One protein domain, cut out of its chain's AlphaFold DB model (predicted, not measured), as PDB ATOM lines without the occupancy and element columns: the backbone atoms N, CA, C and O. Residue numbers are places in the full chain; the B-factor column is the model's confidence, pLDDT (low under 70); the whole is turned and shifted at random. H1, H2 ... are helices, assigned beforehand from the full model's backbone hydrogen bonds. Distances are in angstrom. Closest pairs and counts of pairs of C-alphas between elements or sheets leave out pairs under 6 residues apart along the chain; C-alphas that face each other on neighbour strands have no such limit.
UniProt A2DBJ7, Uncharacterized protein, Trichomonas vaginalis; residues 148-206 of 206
ATOM      1  N   PRO A 148      81.177 -30.122  32.808       80.12
ATOM      2  CA  PRO A 148      82.630 -30.263  32.848       80.12
ATOM      3  C   PRO A 148      83.102 -31.510  32.086       80.12
ATOM      4  O   PRO A 148      82.578 -32.602  32.312       80.12
ATOM      5  N   ASP A 149      84.135 -31.387  31.249       78.94
ATOM      6  CA  ASP A 149      84.723 -32.526  30.519       78.94
ATOM      7  C   ASP A 149      85.133 -33.675  31.456       78.94
ATOM      8  O   ASP A 149      85.038 -34.855  31.109       78.94
ATOM      9  N   GLU A 150      85.542 -33.335  32.682       82.50
ATOM     10  CA  GLU A 150      85.862 -34.286  33.747       82.50
ATOM     11  C   GLU A 150      84.644 -35.141  34.142       82.50
ATOM     12  O   GLU A 150      84.769 -36.352  34.326       82.50
ATOM     13  N   PHE A 151      83.447 -34.547  34.188       85.06
ATOM     14  CA  PHE A 151      82.199 -35.248  34.491       85.06
ATOM     15  C   PHE A 151      81.832 -36.249  33.386       85.06
ATOM     16  O   PHE A 151      81.563 -37.419  33.665       85.06
ATOM     17  N   LEU A 152      81.889 -35.825  32.119       83.12
ATOM     18  CA  LEU A 152      81.595 -36.688  30.966       83.12
ATOM     19  C   LEU A 152      82.622 -37.826  30.817       83.12
ATOM     20  O   LEU A 152      82.260 -38.970  30.509       83.12
ATOM     21  N   SER A 153      83.896 -37.531  31.092       84.12
ATOM     22  CA  SER A 153      84.973 -38.526  31.125       84.12
ATOM     23  C   SER A 153      84.729 -39.557  32.223       84.12
ATOM     24  O   SER A 153      84.817 -40.760  31.968       84.12
ATOM     25  N   LYS A 154      84.314 -39.113  33.417       85.44
ATOM     26  CA  LYS A 154      84.029 -40.009  34.542       85.44
ATOM     27  C   LYS A 154      82.865 -40.954  34.270       85.44
ATOM     28  O   LYS A 154      82.966 -42.142  34.570       85.44
ATOM     29  N   ILE A 155      81.796 -40.468  33.637       83.56
ATOM     30  CA  ILE A 155      80.674 -41.315  33.201       83.56
ATOM     31  C   ILE A 155      81.154 -42.405  32.235       83.56
ATOM     32  O   ILE A 155      80.773 -43.570  32.368       83.56
ATOM     33  N   SER A 156      82.011 -42.039  31.280       82.81
ATOM     34  CA  SER A 156      82.545 -42.970  30.280       82.81
ATOM     35  C   SER A 156      83.445 -44.042  30.907       82.81
ATOM     36  O   SER A 156      83.328 -45.219  30.561       82.81
ATOM     37  N   GLU A 157      84.300 -43.665  31.862       85.00
ATOM     38  CA  GLU A 157      85.109 -44.609  32.647       85.00
ATOM     39  C   GLU A 157      84.233 -45.610  33.403       85.00
ATOM     40  O   GLU A 157      84.416 -46.822  33.271       85.00
ATOM     41  N   LEU A 158      83.255 -45.108  34.161       84.00
ATOM     42  CA  LEU A 158      82.377 -45.933  34.989       84.00
ATOM     43  C   LEU A 158      81.580 -46.923  34.136       84.00
ATOM     44  O   LEU A 158      81.527 -48.111  34.457       84.00
ATOM     45  N   LYS A 159      81.037 -46.468  33.000       78.00
ATOM     46  CA  LYS A 159      80.309 -47.317  32.044       78.00
ATOM     47  C   LYS A 159      81.154 -48.477  31.515       78.00
ATOM     48  O   LYS A 159      80.639 -49.583  31.351       78.00
ATOM     49  N   ASN A 160      82.443 -48.242  31.266       78.00
ATOM     50  CA  ASN A 160      83.364 -49.269  30.777       78.00
ATOM     51  C   ASN A 160      83.792 -50.252  31.875       78.00
ATOM     52  O   ASN A 160      83.933 -51.443  31.599       78.00
ATOM     53  N   LEU A 161      83.976 -49.769  33.108       76.50
ATOM     54  CA  LEU A 161      84.405 -50.579  34.253       76.50
ATOM     55  C   LEU A 161      83.327 -51.566  34.729       76.50
ATOM     56  O   LEU A 161      83.675 -52.609  35.274       76.50
ATOM     57  N   ARG A 162      82.037 -51.258  34.509       67.31
ATOM     58  CA  ARG A 162      80.877 -52.026  35.021       67.31
ATOM     59  C   ARG A 162      80.937 -52.295  36.533       67.31
ATOM     60  O   ARG A 162      80.407 -53.296  37.009       67.31
ATOM     61  N   ASP A 163      81.592 -51.411  37.277       77.94
ATOM     62  CA  ASP A 163      81.677 -51.484  38.731       77.94
ATOM     63  C   ASP A 163      80.472 -50.770  39.351       77.94
ATOM     64  O   ASP A 163      80.401 -49.539  39.368       77.94
ATOM     65  N   PHE A 164      79.513 -51.558  39.834       77.44
ATOM     66  CA  PHE A 164      78.266 -51.054  40.402       77.44
ATOM     67  C   PHE A 164      78.477 -50.221  41.672       77.44
ATOM     68  O   PHE A 164      77.766 -49.232  41.847       77.44
ATOM     69  N   ASP A 165      79.466 -50.548  42.509       80.25
ATOM     70  CA  ASP A 165      79.742 -49.796  43.740       80.25
ATOM     71  C   ASP A 165      80.267 -48.397  43.407       80.25
ATOM     72  O   ASP A 165      79.804 -47.391  43.953       80.25
ATOM     73  N   SER A 166      81.190 -48.316  42.445       82.81
ATOM     74  CA  SER A 166      81.712 -47.036  41.959       82.81
ATOM     75  C   SER A 166      80.644 -46.206  41.242       82.81
ATOM     76  O   SER A 166      80.597 -44.988  41.423       82.81
ATOM     77  N   MET A 167      79.760 -46.841  40.461       82.94
ATOM     78  CA  MET A 167      78.617 -46.160  39.838       82.94
ATOM     79  C   MET A 167      77.648 -45.612  40.886       82.94
ATOM     80  O   MET A 167      77.222 -44.463  40.780       82.94
ATOM     81  N   TYR A 168      77.316 -46.409  41.904       81.38
ATOM     82  CA  TYR A 168      76.380 -46.019  42.954       81.38
ATOM     83  C   TYR A 168      76.899 -44.822  43.731       81.38
ATOM     84  O   TYR A 168      76.203 -43.820  43.879       81.38
ATOM     85  N   LYS A 169      78.158 -44.899  44.165       86.12
ATOM     86  CA  LYS A 169      78.803 -43.826  44.913       86.12
ATOM     87  C   LYS A 169      78.848 -42.528  44.113       86.12
ATOM     88  O   LYS A 169      78.539 -41.473  44.652       86.12
ATOM     89  N   PHE A 170      79.157 -42.611  42.820       86.88
ATOM     90  CA  PHE A 170      79.145 -41.451  41.936       86.88
ATOM     91  C   PHE A 170      77.746 -40.828  41.798       86.88
ATOM     92  O   PHE A 170      77.619 -39.608  41.861       86.88
ATOM     93  N   LEU A 171      76.696 -41.647  41.660       83.75
ATOM     94  CA  LEU A 171      75.306 -41.174  41.605       83.75
ATOM     95  C   LEU A 171      74.856 -40.518  42.925       83.75
ATOM     96  O   LEU A 171      74.165 -39.502  42.895       83.75
ATOM     97  N   VAL A 172      75.283 -41.048  44.074       84.38
ATOM     98  CA  VAL A 172      75.038 -40.426  45.388       84.38
ATOM     99  C   VAL A 172      75.753 -39.077  45.487       84.38
ATOM    100  O   VAL A 172      75.126 -38.085  45.846       84.38
ATOM    101  N   GLU A 173      77.026 -39.000  45.093       86.50
ATOM    102  CA  GLU A 173      77.814 -37.760  45.150       86.50
ATOM    103  C   GLU A 173      77.207 -36.623  44.312       86.50
ATOM    104  O   GLU A 173      77.248 -35.461  44.721       86.50
ATOM    105  N   ILE A 174      76.648 -36.923  43.136       85.12
ATOM    106  CA  ILE A 174      75.966 -35.907  42.313       85.12
ATOM    107  C   ILE A 174      74.584 -35.546  42.868       85.12
ATOM    108  O   ILE A 174      74.181 -34.387  42.774       85.12
ATOM    109  N   SER A 175      73.892 -36.507  43.487       82.31
ATOM    110  CA  SER A 175      72.599 -36.293  44.140       82.31
ATOM    111  C   SER A 175      72.729 -35.380  45.360       82.31
ATOM    112  O   SER A 175      71.958 -34.436  45.509       82.31
ATOM    113  N   GLU A 176      73.745 -35.596  46.199       84.56
ATOM    114  CA  GLU A 176      74.032 -34.765  47.378       84.56
ATOM    115  C   GLU A 176      74.374 -33.315  47.010       84.56
ATOM    116  O   GLU A 176      74.077 -32.388  47.765       84.56
ATOM    117  N   LYS A 177      74.966 -33.095  45.830       83.06
ATOM    118  CA  LYS A 177      75.245 -31.751  45.299       83.06
ATOM    119  C   LYS A 177      73.997 -31.044  44.760       83.06
ATOM    120  O   LYS A 177      74.061 -29.847  44.491       83.06
ATOM    121  N   GLY A 178      72.879 -31.756  44.597       69.25
ATOM    122  CA  GLY A 178      71.620 -31.209  44.089       69.25
ATOM    123  C   GLY A 178      71.655 -30.805  42.611       69.25
ATOM    124  O   GLY A 178      70.780 -30.061  42.158       69.25
ATOM    125  N   ASP A 179      72.648 -31.270  41.845       76.62
ATOM    126  CA  ASP A 179      72.806 -30.908  40.436       76.62
ATOM    127  C   ASP A 179      71.928 -31.797  39.542       76.62
ATOM    128  O   ASP A 179      72.340 -32.827  38.994       76.62
ATOM    129  N   LYS A 180      70.672 -31.370  39.394       76.62
ATOM    130  CA  LYS A 180      69.660 -32.059  38.580       76.62
ATOM    131  C   LYS A 180      70.097 -32.249  37.123       76.62
ATOM    132  O   LYS A 180      69.704 -33.236  36.505       76.62
ATOM    133  N   LYS A 181      70.912 -31.338  36.573       78.50
ATOM    134  CA  LYS A 181      71.401 -31.409  35.187       78.50
ATOM    135  C   LYS A 181      72.406 -32.553  35.033       78.50
ATOM    136  O   LYS A 181      72.290 -33.346  34.098       78.50
ATOM    137  N   MET A 182      73.328 -32.698  35.987       80.56
ATOM    138  CA  MET A 182      74.265 -33.829  36.033       80.56
ATOM    139  C   MET A 182      73.548 -35.170  36.237       80.56
ATOM    140  O   MET A 182      73.856 -36.134  35.533       80.56
ATOM    141  N   MET A 183      72.554 -35.237  37.130       78.25
ATOM    142  CA  MET A 183      71.764 -36.462  37.348       78.25
ATOM    143  C   MET A 183      71.017 -36.912  36.088       78.25
ATOM    144  O   MET A 183      71.115 -38.077  35.698       78.25
ATOM    145  N   LEU A 184      70.309 -35.992  35.420       77.69
ATOM    146  CA  LEU A 184      69.611 -36.291  34.166       77.69
ATOM    147  C   LEU A 184      70.589 -36.780  33.095       77.69
ATOM    148  O   LEU A 184      70.303 -37.760  32.408       77.69
ATOM    149  N   LYS A 185      71.780 -36.175  32.996       80.31
ATOM    150  CA  LYS A 185      72.761 -36.580  31.985       80.31
ATOM    151  C   LYS A 185      73.394 -37.944  32.253       80.31
ATOM    152  O   LYS A 185      73.572 -38.723  31.317       80.31
ATOM    153  N   ALA A 186      73.717 -38.253  33.509       79.44
ATOM    154  CA  ALA A 186      74.205 -39.576  33.901       79.44
ATOM    155  C   ALA A 186      73.178 -40.669  33.558       79.44
ATOM    156  O   ALA A 186      73.544 -41.706  32.998       79.44
ATOM    157  N   SER A 187      71.897 -40.378  33.806       75.75
ATOM    158  CA  SER A 187      70.768 -41.216  33.405       75.75
ATOM    159  C   SER A 187      70.716 -41.392  31.883       75.75
ATOM    160  O   SER A 187      70.823 -42.515  31.408       75.75
ATOM    161  N   GLU A 188      70.672 -40.326  31.078       77.19
ATOM    162  CA  GLU A 188      70.664 -40.426  29.603       77.19
ATOM    163  C   GLU A 188      71.830 -41.245  29.024       77.19
ATOM    164  O   GLU A 188      71.668 -41.964  28.037       77.19
ATOM    165  N   LEU A 189      73.019 -41.133  29.622       76.44
ATOM    166  CA  LEU A 189      74.232 -41.809  29.150       76.44
ATOM    167  C   LEU A 189      74.328 -43.283  29.580       76.44
ATOM    168  O   LEU A 189      75.236 -44.003  29.131       76.44
ATOM    169  N   GLY A 190      73.365 -43.763  30.366       73.50
ATOM    170  CA  GLY A 190      73.185 -45.175  30.682       73.50
ATOM    171  C   GLY A 190      73.807 -45.635  31.997       73.50
ATOM    172  O   GLY A 190      74.070 -46.829  32.139       73.50
ATOM    173  N   LEU A 191      74.069 -44.727  32.943       74.19
ATOM    174  CA  LEU A 191      74.412 -45.090  34.321       74.19
ATOM    175  C   LEU A 191      73.131 -45.405  35.104       74.19
ATOM    176  O   LEU A 191      72.631 -44.579  35.863       74.19
ATOM    177  N   TYR A 192      72.595 -46.611  34.911       67.75
ATOM    178  CA  TYR A 192      71.494 -47.143  35.715       67.75
ATOM    179  C   TYR A 192      71.982 -48.335  36.531       67.75
ATOM    180  O   TYR A 192      72.680 -49.205  36.008       67.75
ATOM    181  N   ILE A 193      71.559 -48.413  37.790       58.16
ATOM    182  CA  ILE A 193      71.760 -49.596  38.626       58.16
ATOM    183  C   ILE A 193      70.412 -50.299  38.728       58.16
ATOM    184  O   ILE A 193      69.432 -49.702  39.175       58.16
ATOM    185  N   TRP A 194      70.371 -51.546  38.262       50.09
ATOM    186  CA  TRP A 194      69.224 -52.436  38.409       50.09
ATOM    187  C   TRP A 194      69.392 -53.220  39.705       50.09
ATOM    188  O   TRP A 194      70.231 -54.117  39.762       50.09
ATOM    189  N   ASP A 195      68.596 -52.902  40.723       43.12
ATOM    190  CA  ASP A 195      68.488 -53.725  41.928       43.12
ATOM    191  C   ASP A 195      67.044 -54.206  42.090       43.12
ATOM    192  O   ASP A 195      66.230 -53.565  42.751       43.12
ATOM    193  N   GLY A 196      66.727 -55.308  41.401       52.47
ATOM    194  CA  GLY A 196      65.575 -56.183  41.657       52.47
ATOM    195  C   GLY A 196      64.175 -55.634  41.367       52.47
ATOM    196  O   GLY A 196      63.426 -56.304  40.667       52.47
ATOM    197  N   ASP A 197      63.833 -54.442  41.857       51.03
ATOM    198  CA  ASP A 197      62.464 -53.905  41.860       51.03
ATOM    199  C   ASP A 197      62.359 -52.392  41.558       51.03
ATOM    200  O   ASP A 197      61.268 -51.927  41.240       51.03
ATOM    201  N   TYR A 198      63.453 -51.611  41.598       50.03
ATOM    202  CA  TYR A 198      63.444 -50.165  41.288       50.03
ATOM    203  C   TYR A 198      64.769 -49.697  40.669       50.03
ATOM    204  O   TYR A 198      65.819 -50.303  40.894       50.03
ATOM    205  N   THR A 199      64.745 -48.584  39.923       54.72
ATOM    206  CA  THR A 199      65.988 -47.894  39.549       54.72
ATOM    207  C   THR A 199      66.429 -46.999  40.704       54.72
ATOM    208  O   THR A 199      65.618 -46.304  41.307       54.72
ATOM    209  N   LEU A 200      67.719 -46.980  41.044       54.62
ATOM    210  CA  LEU A 200      68.236 -46.124  42.127       54.62
ATOM    211  C   LEU A 200      68.022 -44.613  41.892       54.62
ATOM    212  O   LEU A 200      68.031 -43.839  42.846       54.62
ATOM    213  N   LEU A 201      67.755 -44.213  40.645       51.44
ATOM    214  CA  LEU A 201      67.291 -42.872  40.281       51.44
ATOM    215  C   LEU A 201      65.961 -42.499  40.956       51.44
ATOM    216  O   LEU A 201      65.790 -41.338  41.319       51.44
ATOM    217  N   ASP A 202      65.075 -43.470  41.192       51.56
ATOM    218  CA  ASP A 202      63.787 -43.242  41.858       51.56
ATOM    219  C   ASP A 202      63.960 -42.942  43.358       51.56
ATOM    220  O   ASP A 202      63.180 -42.183  43.919       51.56
ATOM    221  N   ARG A 203      65.011 -43.476  44.003       48.69
ATOM    222  CA  ARG A 203      65.315 -43.223  45.428       48.69
ATOM    223  C   ARG A 203      66.165 -41.981  45.675       48.69
ATOM    224  O   ARG A 203      66.096 -41.412  46.752       48.69
ATOM    225  N   ALA A 204      66.994 -41.584  44.710       47.34
ATOM    226  CA  ALA A 204      67.839 -40.395  44.828       47.34
ATOM    227  C   ALA A 204      67.063 -39.076  44.615       47.34
ATOM    228  O   ALA A 204      67.579 -38.004  44.918       47.34
ATOM    229  N   CYS A 205      65.841 -39.142  44.073       46.28
ATOM    230  CA  CYS A 205      64.996 -37.975  43.802       46.28
ATOM    231  C   CYS A 205      63.941 -37.674  44.888       46.28
ATOM    232  O   CYS A 205      63.194 -36.706  44.715       46.28
ATOM    233  N   GLU A 206      63.866 -38.471  45.962       43.78
ATOM    234  CA  GLU A 206      63.046 -38.207  47.165       43.78
ATOM    235  C   GLU A 206      63.830 -37.415  48.221       43.78
ATOM    236  O   GLU A 206      63.232 -36.479  48.803       43.78
TER     237      GLU A 206
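What this domain is: This is residues 148 to 206 of the 206 residues of an uncharacterized protein of Trichomonas vaginalis (UniProt A2DBJ7). A hairpin of two helices, H2 and H3, makes the middle of this small domain, with the longer H1 close by on one side and the short H4 on the other. H1, H2 and H3 run in turn to and fro, loosely set with their centres in a triangle, and a long link that folds back on itself at residues 194 to 199 leads to H4. The printed part has 59 residues with four named helices, in the order H1, H2, H3, H4, and no named strand; the class is all helix. The whole is compact, with a radius of gyration of the C-alphas of 10.7 A, and the C-alphas span 32 by 25 by 17 A.

Where its parts are: H1, residues 149 to 161, begins at C-alpha 149 at (84.723, -32.526, 30.519) and is 18.4 A long from first to last C-alpha. H2, residues 164 to 176, is 18.2 A long and begins at C-alpha 164 at (78.266, -51.054, 40.402). H3, residues 180 to 188, is 12.3 A long. H4, residues 200 to 204, is 6.3 A long and ends at C-alpha 204 at (67.839, -40.395, 44.828).

How they stand to each other: H2 and H3 form a helical hairpin: they touch and run opposite ways at a shallow tilt of 27 degrees. Their closest C-alphas are those of Ile 174 and Met 183, 6.5 A apart, and H2 touches H3 with residues 171 to 175 alone. H1 is close to H2 but not clearly touching, the closest C-alphas being those of Leu 158 and Met 167, 6.1 A apart; the two run opposite ways at a shallow tilt of 29 degrees. H1 is also close to H3 but not clearly touching, with the closest C-alphas, of Ile 155 and Ala 186, 6.7 A apart; they run the same way at a tilt of 37 degrees, only just steep. H4 is close to H2 but not clearly touching, at the C-alphas of Ser 175 and Ala 204, the closest, 6.3 A apart. H4 is likewise close to H3 but not clearly touching, at the C-alphas of Ser 187 and Leu 201, the closest, 7.9 A apart. H1 and H4 are apart. Every O i to N i+4 pair is within hydrogen-bond range in H1, H2, H3 and H4.

The domain as a whole: The two C-alphas farthest apart are those of Asp 149 and Asp 197, at 32.9 A. The printed part has no cut and ends at residue 206, the chain's last residue. The links from H1 to H2 and from H2 to H3 are tight; the link from H3 to H4, with 11 residues, is long, and in it residues 194 to 195 pair antiparallel with residues 198 to 199. The mean pLDDT of the printed part is 73.0; residues 162, 178 and 192 to 206 are under 70, and H4 has a mean of 51.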